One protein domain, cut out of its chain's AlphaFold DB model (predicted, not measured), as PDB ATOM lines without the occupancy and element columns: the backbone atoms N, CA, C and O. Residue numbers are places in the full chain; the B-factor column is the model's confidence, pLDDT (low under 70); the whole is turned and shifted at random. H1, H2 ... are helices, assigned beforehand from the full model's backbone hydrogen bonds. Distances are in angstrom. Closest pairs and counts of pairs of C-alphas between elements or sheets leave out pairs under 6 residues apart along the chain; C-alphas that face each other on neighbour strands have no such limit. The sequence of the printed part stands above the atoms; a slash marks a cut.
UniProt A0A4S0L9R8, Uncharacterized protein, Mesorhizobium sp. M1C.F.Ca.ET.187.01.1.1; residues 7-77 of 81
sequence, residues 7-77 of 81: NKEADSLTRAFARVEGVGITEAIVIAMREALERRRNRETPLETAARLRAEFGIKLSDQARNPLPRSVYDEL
ATOM      1  N   ASN A   7     -37.004 -23.695  27.004       91.25
ATOM      2  CA  ASN A   7     -36.736 -22.426  27.661       91.25
ATOM      3  C   ASN A   7     -35.814 -21.550  26.787       91.25
ATOM      4  O   ASN A   7     -34.701 -21.950  26.447       91.25
ATOM      5  N   LYS A   8     -36.271 -20.335  26.451       91.50
ATOM      6  CA  LYS A   8     -35.547 -19.403  25.565       91.50
ATOM      7  C   LYS A   8     -34.192 -18.951  26.117       91.50
ATOM      8  O   LYS A   8     -33.267 -18.735  25.342       91.50
ATOM      9  N   GLU A   9     -34.084 -18.785  27.430       91.75
ATOM     10  CA  GLU A   9     -32.841 -18.383  28.090       91.75
ATOM     11  C   GLU A   9     -31.821 -19.525  28.071       91.75
ATOM     12  O   GLU A   9     -30.660 -19.326  27.730       91.75
ATOM     13  N   ALA A  10     -32.260 -20.755  28.343       90.38
ATOM     14  CA  ALA A  10     -31.391 -21.923  28.261       90.38
ATOM     15  C   ALA A  10     -30.879 -22.163  26.827       90.38
ATOM     16  O   ALA A  10     -29.705 -22.488  26.644       90.38
ATOM     17  N   ASP A  11     -31.720 -21.966  25.804       91.25
ATOM     18  CA  ASP A  11     -31.301 -22.065  24.398       91.25
ATOM     19  C   ASP A  11     -30.284 -20.969  24.036       91.25
ATOM     20  O   ASP A  11     -29.245 -21.269  23.443       91.25
ATOM     21  N   SER A  12     -30.518 -19.718  24.451       94.19
ATOM     22  CA  SER A  12     -29.604 -18.610  24.150       94.19
ATOM     23  C   SER A  12     -28.233 -18.789  24.812       94.19
ATOM     24  O   SER A  12     -27.209 -18.625  24.141       94.19
ATOM     25  N   LEU A  13     -28.205 -19.207  26.081       94.75
ATOM     26  CA  LEU A  13     -26.980 -19.521  26.819       94.75
ATOM     27  C   LEU A  13     -26.229 -20.690  26.182       94.75
ATOM     28  O   LEU A  13     -25.027 -20.588  25.946       94.75
ATOM     29  N   THR A  14     -26.932 -21.767  25.826       93.94
ATOM     30  CA  THR A  14     -26.309 -22.940  25.197       93.94
ATOM     31  C   THR A  14     -25.707 -22.586  23.839       93.94
ATOM     32  O   THR A  14     -24.592 -22.998  23.535       93.94
ATOM     33  N   ARG A  15     -26.394 -21.775  23.022       93.81
ATOM     34  CA  ARG A  15     -25.864 -21.303  21.730       93.81
ATOM     35  C   ARG A  15     -24.684 -20.353  21.880       93.81
ATOM     36  O   ARG A  15     -23.822 -20.313  21.003       93.81
ATOM     37  N   ALA A  16     -24.670 -19.525  22.919       95.88
ATOM     38  CA  ALA A  16     -23.524 -18.680  23.220       95.88
ATOM     39  C   ALA A  16     -22.320 -19.549  23.604       95.88
ATOM     40  O   ALA A  16     -21.265 -19.417  22.993       95.88
ATOM     41  N   PHE A  17     -22.517 -20.496  24.520       95.56
ATOM     42  CA  PHE A  17     -21.468 -21.398  24.984       95.56
ATOM     43  C   PHE A  17     -20.926 -22.293  23.860       95.56
ATOM     44  O   PHE A  17     -19.725 -22.327  23.631       95.56
ATOM     45  N   ALA A  18     -21.804 -22.902  23.060       95.88
ATOM     46  CA  ALA A  18     -21.424 -23.701  21.894       95.88
ATOM     47  C   ALA A  18     -20.555 -22.921  20.890       95.88
ATOM     48  O   ALA A  18     -19.623 -23.476  20.318       95.88
ATOM     49  N   ARG A  19     -20.837 -21.624  20.688       96.38
ATOM     50  CA  ARG A  19     -20.025 -20.761  19.815       96.38
ATOM     51  C   ARG A  19     -18.653 -20.448  20.398       96.38
ATOM     52  O   ARG A  19     -17.704 -20.368  19.628       96.38
ATOM     53  N   VAL A  20     -18.564 -20.244  21.709       96.12
ATOM     54  CA  VAL A  20     -17.291 -19.977  22.398       96.12
ATOM     55  C   VAL A  20     -16.398 -21.214  22.367       96.12
ATOM     56  O   VAL A  20     -15.233 -21.110  22.002       96.12
ATOM     57  N   GLU A  21     -16.968 -22.379  22.665       93.88
ATOM     58  CA  GLU A  21     -16.242 -23.651  22.730       93.88
ATOM     59  C   GLU A  21     -16.035 -24.306  21.352       93.88
ATOM     60  O   GLU A  21     -15.262 -25.250  21.216       93.88
ATOM     61  N   GLY A  22     -16.724 -23.829  20.308       95.38
ATOM     62  CA  GLY A  22     -16.631 -24.389  18.956       95.38
ATOM     63  C   GLY A  22     -17.243 -25.788  18.813       95.38
ATOM     64  O   GLY A  22     -16.862 -26.535  17.913       95.38
ATOM     65  N   VAL A  23     -18.189 -26.147  19.684       95.31
ATOM     66  CA  VAL A  23     -18.800 -27.485  19.762       95.31
ATOM     67  C   VAL A  23     -20.280 -27.478  19.372       95.31
ATOM     68  O   VAL A  23     -20.927 -26.435  19.256       95.31
ATOM     69  N   GLY A  24     -20.858 -28.667  19.183       93.25
ATOM     70  CA  GLY A  24     -22.299 -28.813  18.965       93.25
ATOM     71  C   GLY A  24     -23.128 -28.468  20.212       93.25
ATOM     72  O   GLY A  24     -22.651 -28.564  21.337       93.25
ATOM     73  N   ILE A  25     -24.414 -28.136  20.032       90.81
ATOM     74  CA  ILE A  25     -25.332 -27.768  21.135       90.81
ATOM     75  C   ILE A  25     -25.367 -28.845  22.230       90.81
ATOM     76  O   ILE A  25     -25.237 -28.533  23.408       90.81
ATOM     77  N   THR A  26     -25.514 -30.119  21.856       90.94
ATOM     78  CA  THR A  26     -25.558 -31.226  22.825       90.94
ATOM     79  C   THR A  26     -24.262 -31.342  23.624       90.94
ATOM     80  O   THR A  26     -24.298 -31.582  24.827       90.94
ATOM     81  N   GLU A  27     -23.118 -31.157  22.969       91.94
ATOM     82  CA  GLU A  27     -21.804 -31.231  23.606       91.94
ATOM     83  C   GLU A  27     -21.577 -30.047  24.550       91.94
ATOM     84  O   GLU A  27     -21.167 -30.250  25.691       91.94
ATOM     85  N   ALA A  28     -21.983 -28.844  24.140       93.75
ATOM     86  CA  ALA A  28     -21.977 -27.649  24.977       93.75
ATOM     87  C   ALA A  28     -22.764 -27.863  26.285       93.75
ATOM     88  O   ALA A  28     -22.289 -27.502  27.361       93.75
ATOM     89  N   ILE A  29     -23.936 -28.509  26.223       91.62
ATOM     90  CA  ILE A  29     -24.730 -28.842  27.420       91.62
ATOM     91  C   ILE A  29     -23.961 -29.800  28.334       91.62
ATOM     92  O   ILE A  29     -23.912 -29.594  29.546       91.62
ATOM     93  N   VAL A  30     -23.370 -30.856  27.771       93.25
ATOM     94  CA  VAL A  30     -22.636 -31.861  28.553       93.25
ATOM     95  C   VAL A  30     -21.426 -31.237  29.247       93.25
ATOM     96  O   VAL A  30     -21.216 -31.506  30.431       93.25
ATOM     97  N   ILE A  31     -20.665 -30.395  28.544       94.44
ATOM     98  CA  ILE A  31     -19.512 -29.675  29.097       94.44
ATOM     99  C   ILE A  31     -19.971 -28.754  30.231       94.44
ATOM    100  O   ILE A  31     -19.512 -28.911  31.362       94.44
ATOM    101  N   ALA A  32     -20.947 -27.877  29.974       93.00
ATOM    102  CA  ALA A  32     -21.441 -26.923  30.966       93.00
ATOM    103  C   ALA A  32     -21.945 -27.613  32.244       93.00
ATOM    104  O   ALA A  32     -21.639 -27.183  33.357       93.00
ATOM    105  N   MET A  33     -22.692 -28.713  32.106       93.00
ATOM    106  CA  MET A  33     -23.202 -29.466  33.254       93.00
ATOM    107  C   MET A  33     -22.082 -30.164  34.031       93.00
ATOM    108  O   MET A  33     -22.113 -30.180  35.263       93.00
ATOM    109  N   ARG A  34     -21.081 -30.720  33.339       94.50
ATOM    110  CA  ARG A  34     -19.925 -31.359  33.983       94.50
ATOM    111  C   ARG A  34     -19.113 -30.347  34.780       94.50
ATOM    112  O   ARG A  34     -18.866 -30.571  35.961       94.50
ATOM    113  N   GLU A  35     -18.804 -29.203  34.184       93.75
ATOM    114  CA  GLU A  35     -18.082 -28.126  34.860       93.75
ATOM    115  C   GLU A  35     -18.869 -27.524  36.022       93.75
ATOM    116  O   GLU A  35     -18.292 -27.193  37.057       93.75
ATOM    117  N   ALA A  36     -20.191 -27.375  35.893       91.94
ATOM    118  CA  ALA A  36     -21.030 -26.892  36.987       91.94
ATOM    119  C   ALA A  36     -20.987 -27.850  38.188       91.94
ATOM    120  O   ALA A  36     -20.886 -27.405  39.337       91.94
ATOM    121  N   LEU A  37     -21.017 -29.161  37.932       88.31
ATOM    122  CA  LEU A  37     -20.888 -30.190  38.964       88.31
ATOM    123  C   LEU A  37     -19.486 -30.214  39.579       88.31
ATOM    124  O   LEU A  37     -19.367 -30.263  40.802       88.31
ATOM    125  N   GLU A  38     -18.431 -30.138  38.773       89.69
ATOM    126  CA  GLU A  38     -17.045 -30.085  39.253       89.69
ATOM    127  C   GLU A  38     -16.775 -28.824  40.072       89.69
ATOM    128  O   GLU A  38     -16.241 -28.901  41.176       89.69
ATOM    129  N   ARG A  39     -17.234 -27.660  39.602       88.62
ATOM    130  CA  ARG A  39     -17.139 -26.397  40.343       88.62
ATOM    131  C   ARG A  39     -17.872 -26.474  41.680       88.62
ATOM    132  O   ARG A  39     -17.421 -25.863  42.646       88.62
ATOM    133  N   ARG A  40     -18.989 -27.206  41.755       82.12
ATOM    134  CA  ARG A  40     -19.690 -27.450  43.020       82.12
ATOM    135  C   ARG A  40     -18.901 -28.395  43.925       82.12
ATOM    136  O   ARG A  40     -18.735 -28.070  45.093       82.12
ATOM    137  N   ARG A  41     -18.359 -29.494  43.390       77.75
ATOM    138  CA  ARG A  41     -17.509 -30.437  44.140       77.75
ATOM    139  C   ARG A  41     -16.261 -29.766  44.711       77.75
ATOM    140  O   ARG A  41     -15.966 -29.959  45.878       77.75
ATOM    141  N   ASN A  42     -15.594 -28.910  43.942       79.31
ATOM    142  CA  ASN A  42     -14.403 -28.181  44.393       79.31
ATOM    143  C   ASN A  42     -14.697 -27.122  45.471       79.31
ATOM    144  O   ASN A  42     -13.768 -26.596  46.077       79.31
ATOM    145  N   ARG A  43     -15.971 -26.773  45.689       83.50
ATOM    146  CA  ARG A  43     -16.404 -25.855  46.751       83.50
ATOM    147  C   ARG A  43     -16.884 -26.577  48.008       83.50
ATOM    148  O   ARG A  43     -17.014 -25.915  49.031       83.50
ATOM    149  N   GLU A  44     -17.164 -27.880  47.943       82.88
ATOM    150  CA  GLU A  44     -17.551 -28.654  49.123       82.88
ATOM    151  C   GLU A  44     -16.341 -28.837  50.041       82.88
ATOM    152  O   GLU A  44     -15.256 -29.241  49.619       82.88
ATOM    153  N   THR A  45     -16.531 -28.561  51.325       86.12
ATOM    154  CA  THR A  45     -15.565 -28.960  52.348       86.12
ATOM    155  C   THR A  45     -15.508 -30.491  52.445       86.12
ATOM    156  O   THR A  45     -16.504 -31.167  52.166       86.12
ATOM    157  N   PRO A  46     -14.395 -31.081  52.927       83.69
ATOM    158  CA  PRO A  46     -14.306 -32.532  53.124       83.69
ATOM    159  C   PRO A  46     -15.463 -33.111  53.957       83.69
ATOM    160  O   PRO A  46     -15.929 -34.223  53.703       83.69
ATOM    161  N   LEU A  47     -15.968 -32.339  54.926       84.94
ATOM    162  CA  LEU A  47     -17.094 -32.727  55.772       84.94
ATOM    163  C   LEU A  47     -18.413 -32.814  54.985       84.94
ATOM    164  O   LEU A  47     -19.177 -33.770  55.153       84.94
ATOM    165  N   GLU A  48     -18.678 -31.827  54.129       87.38
ATOM    166  CA  GLU A  48     -19.869 -31.775  53.275       87.38
ATOM    167  C   GLU A  48     -19.831 -32.873  52.215       87.38
ATOM    168  O   GLU A  48     -20.825 -33.579  52.030       87.38
ATOM    169  N   THR A  49     -18.670 -33.104  51.595       86.06
ATOM    170  CA  THR A  49     -18.487 -34.214  50.654       86.06
ATOM    171  C   THR A  49     -18.737 -35.559  51.331       86.06
ATOM    172  O   THR A  49     -19.476 -36.388  50.792       86.06
ATOM    173  N   ALA A  50     -18.206 -35.773  52.540       87.38
ATOM    174  CA  ALA A  50     -18.486 -36.983  53.309       87.38
ATOM    175  C   ALA A  50     -19.984 -37.121  53.638       87.38
ATOM    176  O   ALA A  50     -20.535 -38.218  53.564       87.38
ATOM    177  N   ALA A  51     -20.678 -36.025  53.967       87.12
ATOM    178  CA  ALA A  51     -22.120 -36.039  54.212       87.12
ATOM    179  C   ALA A  51     -22.930 -36.408  52.961       87.12
ATOM    180  O   ALA A  51     -23.826 -37.249  53.050       87.12
ATOM    181  N   ARG A  52     -22.584 -35.840  51.803       87.00
ATOM    182  CA  ARG A  52     -23.221 -36.139  50.516       87.00
ATOM    183  C   ARG A  52     -23.039 -37.603  50.125       87.00
ATOM    184  O   ARG A  52     -24.020 -38.253  49.781       87.00
ATOM    185  N   LEU A  53     -21.817 -38.130  50.223       89.06
ATOM    186  CA  LEU A  53     -21.526 -39.537  49.930       89.06
ATOM    187  C   LEU A  53     -22.301 -40.470  50.867       89.06
ATOM    188  O   LEU A  53     -22.928 -41.421  50.414       89.06
ATOM    189  N   ARG A  54     -22.343 -40.165  52.171       89.88
ATOM    190  CA  ARG A  54     -23.157 -40.935  53.123       89.88
ATOM    191  C   ARG A  54     -24.632 -40.964  52.722       89.88
ATOM    192  O   ARG A  54     -25.240 -42.026  52.773       89.88
ATOM    193  N   ALA A  55     -25.198 -39.835  52.293       88.12
ATOM    194  CA  ALA A  55     -26.581 -39.778  51.828       88.12
ATOM    195  C   ALA A  55     -26.802 -40.565  50.522       88.12
ATOM    196  O   ALA A  55     -27.779 -41.300  50.422       88.12
ATOM    197  N   GLU A  56     -25.884 -40.452  49.556       89.38
ATOM    198  CA  GLU A  56     -25.928 -41.148  48.260       89.38
ATOM    199  C   GLU A  56     -25.939 -42.675  48.419       89.38
ATOM    200  O   GLU A  56     -26.719 -43.360  47.762       89.38
ATOM    201  N   PHE A  57     -25.137 -43.204  49.346       89.94
ATOM    202  CA  PHE A  57     -25.052 -44.640  49.629       89.94
ATOM    203  C   PHE A  57     -25.971 -45.107  50.771       89.94
ATOM    204  O   PHE A  57     -25.916 -46.269  51.168       89.94
ATOM    205  N   GLY A  58     -26.804 -44.224  51.334       88.94
ATOM    206  CA  GLY A  58     -27.705 -44.560  52.444       88.94
ATOM    207  C   GLY A  58     -27.000 -44.914  53.763       88.94
ATOM    208  O   GLY A  58     -27.589 -45.562  54.628       88.94
ATOM    209  N   ILE A  59     -25.749 -44.489  53.944       86.44
ATOM    210  CA  ILE A  59     -24.933 -44.781  55.124       86.44
ATOM    211  C   ILE A  59     -25.330 -43.845  56.271       86.44
ATOM    212  O   ILE A  59     -25.122 -42.631  56.216       86.44
ATOM    213  N   LYS A  60     -25.851 -44.417  57.359       84.25
ATOM    214  CA  LYS A  60     -26.072 -43.704  58.624       84.25
ATOM    215  C   LYS A  60     -24.928 -44.003  59.585       84.25
ATOM    216  O   LYS A  60     -24.633 -45.162  59.856       84.25
ATOM    217  N   LEU A  61     -24.300 -42.955  60.113       80.31
ATOM    218  CA  LEU A  61     -23.303 -43.100  61.171       80.31
ATOM    219  C   LEU A  61     -24.006 -43.394  62.496       80.31
ATOM    220  O   LEU A  61     -24.870 -42.622  62.915       80.31
ATOM    221  N   SER A  62     -23.611 -44.482  63.152       83.06
ATOM    222  CA  SER A  62     -23.864 -44.676  64.579       83.06
ATOM    223  C   SER A  62     -22.974 -43.734  65.396       83.06
ATOM    224  O   SER A  62     -21.969 -43.227  64.892       83.06
ATOM    225  N   ASP A  63     -23.304 -43.508  66.669       78.94
ATOM    226  CA  ASP A  63     -22.489 -42.645  67.536       78.94
ATOM    227  C   ASP A  63     -21.057 -43.169  67.706       78.94
ATOM    228  O   ASP A  63     -20.114 -42.386  67.771       78.94
ATOM    229  N   GLN A  64     -20.866 -44.489  67.658       79.44
ATOM    230  CA  GLN A  64     -19.537 -45.097  67.670       79.44
ATOM    231  C   GLN A  64     -18.747 -44.806  66.384       79.44
ATOM    232  O   GLN A  64     -17.554 -44.537  66.450       79.44
ATOM    233  N   ALA A  65     -19.410 -44.786  65.223       79.62
ATOM    234  CA  ALA A  65     -18.776 -44.489  63.935       79.62
ATOM    235  C   ALA A  65     -18.407 -43.003  63.762       79.62
ATOM    236  O   ALA A  65     -17.736 -42.638  62.796       79.62
ATOM    237  N   ARG A  66     -18.858 -42.130  64.672       79.12
ATOM    238  CA  ARG A  66     -18.453 -40.719  64.723       79.12
ATOM    239  C   ARG A  66     -17.136 -40.502  65.461       79.12
ATOM    240  O   ARG A  66     -16.550 -39.433  65.306       79.12
ATOM    241  N   ASN A  67     -16.677 -41.488  66.229       85.25
ATOM    242  CA  ASN A  67     -15.384 -41.417  66.888       85.25
ATOM    243  C   ASN A  67     -14.287 -41.967  65.969       85.25
ATOM    244  O   ASN A  67     -14.496 -42.993  65.316       85.25
ATOM    245  N   PRO A  68     -13.113 -41.312  65.923       84.44
ATOM    246  CA  PRO A  68     -11.956 -41.856  65.232       84.44
ATOM    247  C   PRO A  68     -11.605 -43.238  65.778       84.44
ATOM    248  O   PRO A  68     -11.722 -43.489  66.981       84.44
ATOM    249  N   LEU A  69     -11.137 -44.119  64.895       88.12
ATOM    250  CA  LEU A  69     -10.564 -45.387  65.327       88.12
ATOM    251  C   LEU A  69      -9.233 -45.142  66.064       88.12
ATOM    252  O   LEU A  69      -8.598 -44.099  65.870       88.12
ATOM    253  N   PRO A  70      -8.795 -46.080  66.920       90.06
ATOM    254  CA  PRO A  70      -7.469 -46.019  67.522       90.06
ATOM    255  C   PRO A  70      -6.375 -45.950  66.455       90.06
ATOM    256  O   PRO A  70      -6.486 -46.587  65.408       90.06
ATOM    257  N   ARG A  71      -5.293 -45.218  66.749       87.94
ATOM    258  CA  ARG A  71      -4.159 -45.040  65.828       87.94
ATOM    259  C   ARG A  71      -3.602 -46.369  65.309       87.94
ATOM    260  O   ARG A  71      -3.388 -46.489  64.113       87.94
ATOM    261  N   SER A  72      -3.501 -47.369  66.183       89.06
ATOM    262  CA  SER A  72      -3.001 -48.706  65.845       89.06
ATOM    263  C   SER A  72      -3.737 -49.360  64.673       89.06
ATOM    264  O   SER A  72      -3.134 -50.110  63.921       89.06
ATOM    265  N   VAL A  73      -5.032 -49.068  64.499       88.69
ATOM    266  CA  VAL A  73      -5.822 -49.596  63.378       88.69
ATOM    267  C   VAL A  73      -5.406 -48.946  62.059       88.69
ATOM    268  O   VAL A  73      -5.434 -49.595  61.021       88.69
ATOM    269  N   TYR A  74      -5.031 -47.666  62.084       87.00
ATOM    270  CA  TYR A  74      -4.525 -46.975  60.900       87.00
ATOM    271  C   TYR A  74      -3.110 -47.429  60.546       87.00
ATOM    272  O   TYR A  74      -2.846 -47.639  59.365       87.00
ATOM    273  N   ASP A  75      -2.251 -47.613  61.552       88.38
ATOM    274  CA  ASP A  75      -0.874 -48.088  61.372       88.38
ATOM    275  C   ASP A  75      -0.890 -49.470  60.665       88.38
ATOM    276  O   ASP A  75      -0.336 -49.608  59.572       88.38
ATOM    277  N   GLU A  76      -1.704 -50.421  61.157       89.94
ATOM    278  CA  GLU A  76      -1.919 -51.750  60.541       89.94
ATOM    279  C   GLU A  76      -2.412 -51.673  59.081       89.94
ATOM    280  O   GLU A  76      -1.977 -52.442  58.224       89.94
ATOM    281  N   LEU A  77      -3.312 -50.733  58.770       86.94
ATOM    282  CA  LEU A  77      -3.883 -50.574  57.427       86.94
ATOM    283  C   LEU A  77      -2.911 -49.930  56.430       86.94
ATOM    284  O   LEU A  77      -3.021 -50.159  55.225       86.94
TER     285      LEU A  77
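Overview. This is residues 7 to 77 of the 81 residues of an uncharacterized protein of Mesorhizobium sp. M1C.F.Ca.ET.187.01.1.1 (UniProt A0A4S0L9R8). The long helix H2 is the shaft of an open, drawn-out model: H1 lies crosswise at its beginning, and H3 turns off beyond its other end. From H3 a long link leads away to H4, and residues 62 to 77 stick out. The printed part has 71 residues with four named helices, H1 to H4 in chain order, and no named strand, an all helix class. It is extended, a rod spanning 56 by 25 by 17 A, with a radius of gyration of the C-alphas of 20.4 A.

Arrangement. Start at H2, residues 25 to 41. With residues 25 to 29 alone it touches H1, residues 8 to 21, about perpendicular at 90 degrees; the closest C-alphas, of Ala 18 and Ala 28, are 5.0 A apart. H3, residues 46 to 56, is close to H2 but not clearly touching, the closest C-alphas, of Arg 41 and Thr 49, being 7.6 A apart. H4, residues 71 to 77, is apart from H3. In H1, H2, H3 and H4 every O i to N i+4 pair is within hydrogen-bond range.

Along the chain. Find C-alpha 25 at (-25.332, -27.768, 21.135); H2 runs 24.4 A from there. H1 is 20.0 A long, H3 15.3 A and H4 10.1 A, ending at C-alpha 77, (-3.883, -50.574, 57.427).

Size, cuts and confidence. The printed part has no cut. The link from H3 to H4 is long, and no printed residue is under pLDDT 70.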